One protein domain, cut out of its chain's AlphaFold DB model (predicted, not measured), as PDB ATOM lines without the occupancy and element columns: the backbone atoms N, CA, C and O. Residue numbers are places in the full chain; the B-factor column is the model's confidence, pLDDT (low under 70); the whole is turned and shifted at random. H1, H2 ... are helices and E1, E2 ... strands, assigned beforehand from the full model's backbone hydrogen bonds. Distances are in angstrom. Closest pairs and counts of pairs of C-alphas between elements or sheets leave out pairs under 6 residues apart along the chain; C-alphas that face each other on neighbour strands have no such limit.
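AT A GLANCE: This is residues 2 to 8, 13 to 43 and 50 to 64 of the 78 residues of a protein of Flavobacteriaceae bacterium (UniProt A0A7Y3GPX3). Two short parallel strands, E1 and E2, lie side by side, and one helix, H1, packs on one face of the pair and runs back against them. Residues 13 to 22 form an arm reaching away from H1, and at the far end of the longest axis residues 50 to 64 make a separate looped piece with no named element. The 53 printed residues hold one named helix and two named strands in the order E1, H1, E2; the class is mixed, helices and strands, with under half of the residues in named elements. The whole is extended, with a radius of gyration of the C-alphas of 16.2 A, and flat, spanning 45 by 25 by 13 A.

HOW THE PARTS SIT: E1, residues 4 to 8, and E2, residues 38 to 43, are parallel neighbours, with 26 degrees between their directions. N 6 and O 39 are 2.8 A apart and N 39 and O 4 are 3.0 A apart, both within hydrogen-bond range. The closest C-alphas of E2 and H1, residues 23 to 35, are those of Lys 39 and Ala 33, 5.9 A apart. The closest of E1 and H1 are those of Phe 6 and Ala 33, 6.6 A apart. In H1, 7 of 9 O i to N i+4 pairs are within hydrogen-bond range.

IN THESE COORDINATES: E1 begins at C-alpha 4, (30.688, 30.410, 21.030), and is 13.2 A long. E2 is 16.5 A long and ends at C-alpha 43, (38.946, 44.550, 23.226). H1 is 18.4 A long, from C-alpha 23 at (30.005, 47.103, 34.850).

THE WHOLE: The two C-alphas farthest apart, those of Glu 35 and Gln 51, are 45.3 A apart. Residues 9 to 12 are not printed, with 16.8 A between C-alphas 8 and 13; the link from E1 to H1 runs across this cut. Residues 44 to 49 are not printed, with 21.3 A between C-alphas 43 and 50. The link from H1 to E2 is tight. The mean pLDDT of the printed part is 91.3, and no printed residue is under 70.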
ATOM      1  N   LYS A   2      31.864  22.771  19.724       84.38
ATOM      2  CA  LYS A   2      31.720  24.148  19.234       84.38
ATOM      3  C   LYS A   2      31.695  25.059  20.461       84.38
ATOM      4  O   LYS A   2      30.947  24.770  21.381       84.38
ATOM      5  N   GLN A   3      32.529  26.095  20.476       90.75
ATOM      6  CA  GLN A   3      32.553  27.121  21.521       90.75
ATOM      7  C   GLN A   3      32.120  28.435  20.883       90.75
ATOM      8  O   GLN A   3      32.711  28.849  19.884       90.75
ATOM      9  N   TYR A   4      31.116  29.085  21.463       92.94
ATOM     10  CA  TYR A   4      30.688  30.410  21.030       92.94
ATOM     11  C   TYR A   4      31.391  31.498  21.840       92.94
ATOM     12  O   TYR A   4      31.727  31.304  23.014       92.94
ATOM     13  N   PHE A   5      31.629  32.634  21.190       93.25
ATOM     14  CA  PHE A   5      32.257  33.806  21.782       93.25
ATOM     15  C   PHE A   5      31.443  35.049  21.438       93.25
ATOM     16  O   PHE A   5      31.128  35.283  20.271       93.25
ATOM     17  N   PHE A   6      31.159  35.862  22.448       92.88
ATOM     18  CA  PHE A   6      30.664  37.222  22.293       92.88
ATOM     19  C   PHE A   6      31.852  38.169  22.396       92.88
ATOM     20  O   PHE A   6      32.460  38.286  23.458       92.88
ATOM     21  N   VAL A   7      32.215  38.808  21.284       93.75
ATOM     22  CA  VAL A   7      33.361  39.721  21.225       93.75
ATOM     23  C   VAL A   7      32.866  41.159  21.234       93.75
ATOM     24  O   VAL A   7      32.163  41.585  20.320       93.75
ATOM     25  N   ILE A   8      33.249  41.899  22.267       92.62
ATOM     26  CA  ILE A   8      32.928  43.310  22.451       92.62
ATOM     27  C   ILE A   8      34.172  44.117  22.094       92.62
ATOM     28  O   ILE A   8      35.234  43.918  22.683       92.62
ATOM     29  N   ILE A  13      38.769  57.688  21.876       94.25
ATOM     30  CA  ILE A  13      39.813  58.656  21.533       94.25
ATOM     31  C   ILE A  13      40.714  58.849  22.755       94.25
ATOM     32  O   ILE A  13      40.212  59.085  23.854       94.25
ATOM     33  N   LEU A  14      42.032  58.725  22.592       92.31
ATOM     34  CA  LEU A  14      42.977  58.979  23.683       92.31
ATOM     35  C   LEU A  14      42.880  60.447  24.151       92.31
ATOM     36  O   LEU A  14      42.580  61.322  23.340       92.31
ATOM     37  N   PRO A  15      43.101  60.739  25.447       91.06
ATOM     38  CA  PRO A  15      43.603  59.847  26.497       91.06
ATOM     39  C   PRO A  15      42.507  59.076  27.260       91.06
ATOM     40  O   PRO A  15      42.757  58.611  28.375       91.06
ATOM     41  N   GLU A  16      41.285  58.935  26.723       91.31
ATOM     42  CA  GLU A  16      40.289  58.076  27.373       91.31
ATOM     43  C   GLU A  16      40.805  56.640  27.483       91.31
ATOM     44  O   GLU A  16      41.316  56.070  26.522       91.31
ATOM     45  N   ASN A  17      40.629  56.027  28.657       89.62
ATOM     46  CA  ASN A  17      41.078  54.660  28.876       89.62
ATOM     47  C   ASN A  17      40.154  53.666  28.133       89.62
ATOM     48  O   ASN A  17      38.981  53.525  28.515       89.62
ATOM     49  N   PRO A  18      40.659  52.926  27.126       89.38
ATOM     50  CA  PRO A  18      39.865  51.967  26.360       89.38
ATOM     51  C   PRO A  18      39.448  50.737  27.180       89.38
ATOM     52  O   PRO A  18      38.507  50.036  26.807       89.38
ATOM     53  N   ASN A  19      40.122  50.468  28.300       85.06
ATOM     54  CA  ASN A  19      39.829  49.343  29.189       85.06
ATOM     55  C   ASN A  19      38.722  49.651  30.206       85.06
ATOM     56  O   ASN A  19      38.226  48.733  30.852       85.06
ATOM     57  N   ASN A  20      38.304  50.914  30.340       84.88
ATOM     58  CA  ASN A  20      37.158  51.247  31.180       84.88
ATOM     59  C   ASN A  20      35.860  50.881  30.455       84.88
ATOM     60  O   ASN A  20      35.629  51.303  29.324       84.88
ATOM     61  N   TYR A  21      34.988  50.131  31.114       82.62
ATOM     62  CA  TYR A  21      33.634  49.858  30.644       82.62
ATOM     63  C   TYR A  21      32.663  49.864  31.824       82.62
ATOM     64  O   TYR A  21      33.046  49.599  32.964       82.62
ATOM     65  N   ASP A  22      31.403  50.189  31.546       84.88
ATOM     66  CA  ASP A  22      30.340  50.154  32.546       84.88
ATOM     67  C   ASP A  22      30.083  48.698  32.967       84.88
ATOM     68  O   ASP A  22      29.796  47.828  32.138       84.88
ATOM     69  N   VAL A  23      30.210  48.433  34.269       84.69
ATOM     70  CA  VAL A  23      30.005  47.103  34.850       84.69
ATOM     71  C   VAL A  23      28.566  46.633  34.640       84.69
ATOM     72  O   VAL A  23      28.365  45.494  34.231       84.69
ATOM     73  N   VAL A  24      27.572  47.502  34.840       86.62
ATOM     74  CA  VAL A  24      26.146  47.176  34.663       86.62
ATOM     75  C   VAL A  24      25.871  46.779  33.219       86.62
ATOM     76  O   VAL A  24      25.163  45.806  32.959       86.62
ATOM     77  N   TRP A  25      26.470  47.496  32.270       85.50
ATOM     78  CA  TRP A  25      26.369  47.151  30.857       85.50
ATOM     79  C   TRP A  25      27.025  45.795  30.562       85.50
ATOM     80  O   TRP A  25      26.406  44.951  29.913       85.50
ATOM     81  N   MET A  26      28.222  45.533  31.099       88.94
ATOM     82  CA  MET A  26      28.935  44.261  30.924       88.94
ATOM     83  C   MET A  26      28.165  43.055  31.488       88.94
ATOM     84  O   MET A  26      28.179  41.983  30.880       88.94
ATOM     85  N   GLU A  27      27.441  43.219  32.599       89.88
ATOM     86  CA  GLU A  27      26.604  42.155  33.175       89.88
ATOM     87  C   GLU A  27      25.527  41.659  32.198       89.88
ATOM     88  O   GLU A  27      25.228  40.463  32.156       89.88
ATOM     89  N   THR A  28      24.993  42.535  31.339       90.38
ATOM     90  CA  THR A  28      24.011  42.120  30.322       90.38
ATOM     91  C   THR A  28      24.612  41.144  29.302       90.38
ATOM     92  O   THR A  28      23.970  40.154  28.945       90.38
ATOM     93  N   PHE A  29      25.872  41.355  28.899       90.12
ATOM     94  CA  PHE A  29      26.588  40.461  27.985       90.12
ATOM     95  C   PHE A  29      27.012  39.169  28.662       90.12
ATOM     96  O   PHE A  29      26.884  38.108  28.054       90.12
ATOM     97  N   LYS A  30      27.480  39.235  29.916       91.00
ATOM     98  CA  LYS A  30      27.818  38.032  30.688       91.00
ATOM     99  C   LYS A  30      26.607  37.115  30.819       91.00
ATOM    100  O   LYS A  30      26.720  35.927  30.527       91.00
ATOM    101  N   LYS A  31      25.445  37.675  31.173       92.69
ATOM    102  CA  LYS A  31      24.192  36.920  31.276       92.69
ATOM    103  C   LYS A  31      23.818  36.264  29.947       92.69
ATOM    104  O   LYS A  31      23.562  35.065  29.908       92.69
ATOM    105  N   HIS A  32      23.828  37.027  28.854       91.31
ATOM    106  CA  HIS A  32      23.487  36.483  27.541       91.31
ATOM    107  C   HIS A  32      24.469  35.392  27.088       91.31
ATOM    108  O   HIS A  32      24.054  34.352  26.584       91.31
ATOM    109  N   ALA A  33      25.771  35.590  27.310       92.44
ATOM    110  CA  ALA A  33      26.784  34.597  26.983       92.44
ATOM    111  C   ALA A  33      26.598  33.305  27.790       92.44
ATOM    112  O   ALA A  33      26.664  32.220  27.216       92.44
ATOM    113  N   GLN A  34      26.283  33.414  29.081       91.06
ATOM    114  CA  GLN A  34      25.987  32.267  29.935       91.06
ATOM    115  C   GLN A  34      24.767  31.476  29.440       91.06
ATOM    116  O   GLN A  34      24.827  30.250  29.365       91.06
ATOM    117  N   GLU A  35      23.682  32.153  29.052       93.25
ATOM    118  CA  GLU A  35      22.479  31.512  28.494       93.25
ATOM    119  C   GLU A  35      22.758  30.734  27.192       93.25
ATOM    120  O   GLU A  35      21.995  29.838  26.836       93.25
ATOM    121  N   GLN A  36      23.844  31.065  26.486       92.12
ATOM    122  CA  GLN A  36      24.240  30.464  25.207       92.12
ATOM    123  C   GLN A  36      25.472  29.546  25.308       92.12
ATOM    124  O   GLN A  36      26.022  29.164  24.273       92.12
ATOM    125  N   ASP A  37      25.928  29.211  26.522       91.44
ATOM    126  CA  ASP A  37      27.171  28.451  26.763       91.44
ATOM    127  C   ASP A  37      28.390  29.056  26.024       91.44
ATOM    128  O   ASP A  37      29.207  28.392  25.373       91.44
ATOM    129  N   ALA A  38      28.479  30.383  26.070       93.19
ATOM    130  CA  ALA A  38      29.458  31.188  25.361       93.19
ATOM    131  C   ALA A  38      30.376  31.954  26.322       93.19
ATOM    132  O   ALA A  38      30.053  32.195  27.483       93.19
ATOM    133  N   LYS A  39      31.531  32.387  25.809       92.69
ATOM    134  CA  LYS A  39      32.493  33.227  26.542       92.69
ATOM    135  C   LYS A  39      32.419  34.672  26.070       92.69
ATOM    136  O   LYS A  39      32.182  34.913  24.887       92.69
ATOM    137  N   VAL A  40      32.681  35.622  26.962       94.00
ATOM    138  CA  VAL A  40      32.782  37.044  26.609       94.00
ATOM    139  C   VAL A  40      34.250  37.430  26.449       94.00
ATOM    140  O   VAL A  40      35.076  37.149  27.318       94.00
ATOM    141  N   LEU A  41      34.572  38.071  25.328       94.62
ATOM    142  CA  LEU A  41      35.869  38.683  25.061       94.62
ATOM    143  C   LEU A  41      35.688  40.192  24.932       94.62
ATOM    144  O   LEU A  41      34.737  40.648  24.301       94.62
ATOM    145  N   TYR A  42      36.621  40.956  25.481       94.25
ATOM    146  CA  TYR A  42      36.639  42.406  25.396       94.25
ATOM    147  C   TYR A  42      37.937  42.895  24.753       94.25
ATOM    148  O   TYR A  42      39.024  42.442  25.107       94.25
ATOM    149  N   ALA A  43      37.827  43.832  23.820       95.06
ATOM    150  CA  ALA A  43      38.946  44.550  23.226       95.06
ATOM    151  C   ALA A  43      38.707  46.056  23.346       95.06
ATOM    152  O   ALA A  43      37.847  46.617  22.663       95.06
ATOM    153  N   PRO A  50      48.067  61.328  15.049       95.00
ATOM    154  CA  PRO A  50      49.518  61.236  15.233       95.00
ATOM    155  C   PRO A  50      50.203  62.583  15.489       95.00
ATOM    156  O   PRO A  50      51.363  62.617  15.889       95.00
ATOM    157  N   GLN A  51      49.512  63.689  15.205       94.56
ATOM    158  CA  GLN A  51      50.027  65.046  15.353       94.56
ATOM    159  C   GLN A  51      49.687  65.679  16.711       94.56
ATOM    160  O   GLN A  51      50.237  66.734  17.016       94.56
ATOM    161  N   GLY A  52      48.813  65.061  17.513       90.25
ATOM    162  CA  GLY A  52      48.415  65.558  18.833       90.25
ATOM    163  C   GLY A  52      47.049  65.031  19.269       90.25
ATOM    164  O   GLY A  52      46.147  64.885  18.444       90.25
ATOM    165  N   ASP A  53      46.887  64.767  20.565       83.81
ATOM    166  CA  ASP A  53      45.683  64.139  21.130       83.81
ATOM    167  C   ASP A  53      44.444  65.053  21.060       83.81
ATOM    168  O   ASP A  53      43.313  64.576  20.996       83.81
ATOM    169  N   GLU A  54      44.634  66.375  21.018       86.81
ATOM    170  CA  GLU A  54      43.552  67.354  20.863       86.81
ATOM    171  C   GLU A  54      42.973  67.433  19.440       86.81
ATOM    172  O   GLU A  54      41.946  68.087  19.220       86.81
ATOM    173  N   LEU A  55      43.624  66.804  18.457       93.81
ATOM    174  CA  LEU A  55      43.211  66.867  17.060       93.81
ATOM    175  C   LEU A  55      42.234  65.734  16.709       93.81
ATOM    176  O   LEU A  55      42.412  64.588  17.125       93.81
ATOM    177  N   PRO A  56      41.217  66.006  15.871       93.38
ATOM    178  CA  PRO A  56      40.276  64.978  15.443       93.38
ATOM    179  C   PRO A  56      40.950  63.932  14.548       93.38
ATOM    180  O   PRO A  56      41.899  64.219  13.815       93.38
ATOM    181  N   ILE A  57      40.403  62.717  14.558       94.06
ATOM    182  CA  ILE A  57      40.796  61.632  13.654       94.06
ATOM    183  C   ILE A  57      39.928  61.693  12.397       94.06
ATOM    184  O   ILE A  57      38.727  61.961  12.465       94.06
ATOM    185  N   PHE A  58      40.528  61.416  11.244       94.25
ATOM    186  CA  PHE A  58      39.844  61.447   9.957       94.25
ATOM    187  C   PHE A  58      39.909  60.091   9.262       94.25
ATOM    188  O   PHE A  58      40.916  59.387   9.308       94.25
ATOM    189  N   LEU A  59      38.836  59.756   8.549       93.88
ATOM    190  CA  LEU A  59      38.801  58.591   7.674       93.88
ATOM    191  C   LEU A  59      39.894  58.701   6.593       93.88
ATOM    192  O   LEU A  59      40.085  59.767   6.007       93.88
ATOM    193  N   ASN A  60      40.578  57.590   6.299       94.62
ATOM    194  CA  ASN A  60      41.662  57.500   5.305       94.62
ATOM    195  C   ASN A  60      42.875  58.410   5.587       94.62
ATOM    196  O   ASN A  60      43.611  58.773   4.666       94.62
ATOM    197  N   LYS A  61      43.085  58.801   6.846       95.81
ATOM    198  CA  LYS A  61      44.302  59.473   7.314       95.81
ATOM    199  C   LYS A  61      45.035  58.571   8.300       95.81
ATOM    200  O   LYS A  61      44.459  57.619   8.815       95.81
ATOM    201  N   GLU A  62      46.310  58.864   8.529       96.50
ATOM    202  CA  GLU A  62      47.101  58.180   9.548       96.50
ATOM    203  C   GLU A  62      46.513  58.424  10.944       96.50
ATOM    204  O   GLU A  62      46.002  59.506  11.237       96.50
ATOM    205  N   TYR A  63      46.588  57.404  11.793       95.69
ATOM    206  CA  TYR A  63      46.144  57.433  13.181       95.69
ATOM    207  C   TYR A  63      47.007  56.490  14.018       95.69
ATOM    208  O   TYR A  63      47.580  55.529  13.500       95.69
ATOM    209  N   LEU A  64      47.110  56.780  15.310       95.50
ATOM    210  CA  LEU A  64      47.747  55.903  16.284       95.50
ATOM    211  C   LEU A  64      46.720  54.920  16.843       95.50
ATOM    212  O   LEU A  64      45.536  55.244  16.953       95.50
TER     213      LEU A  64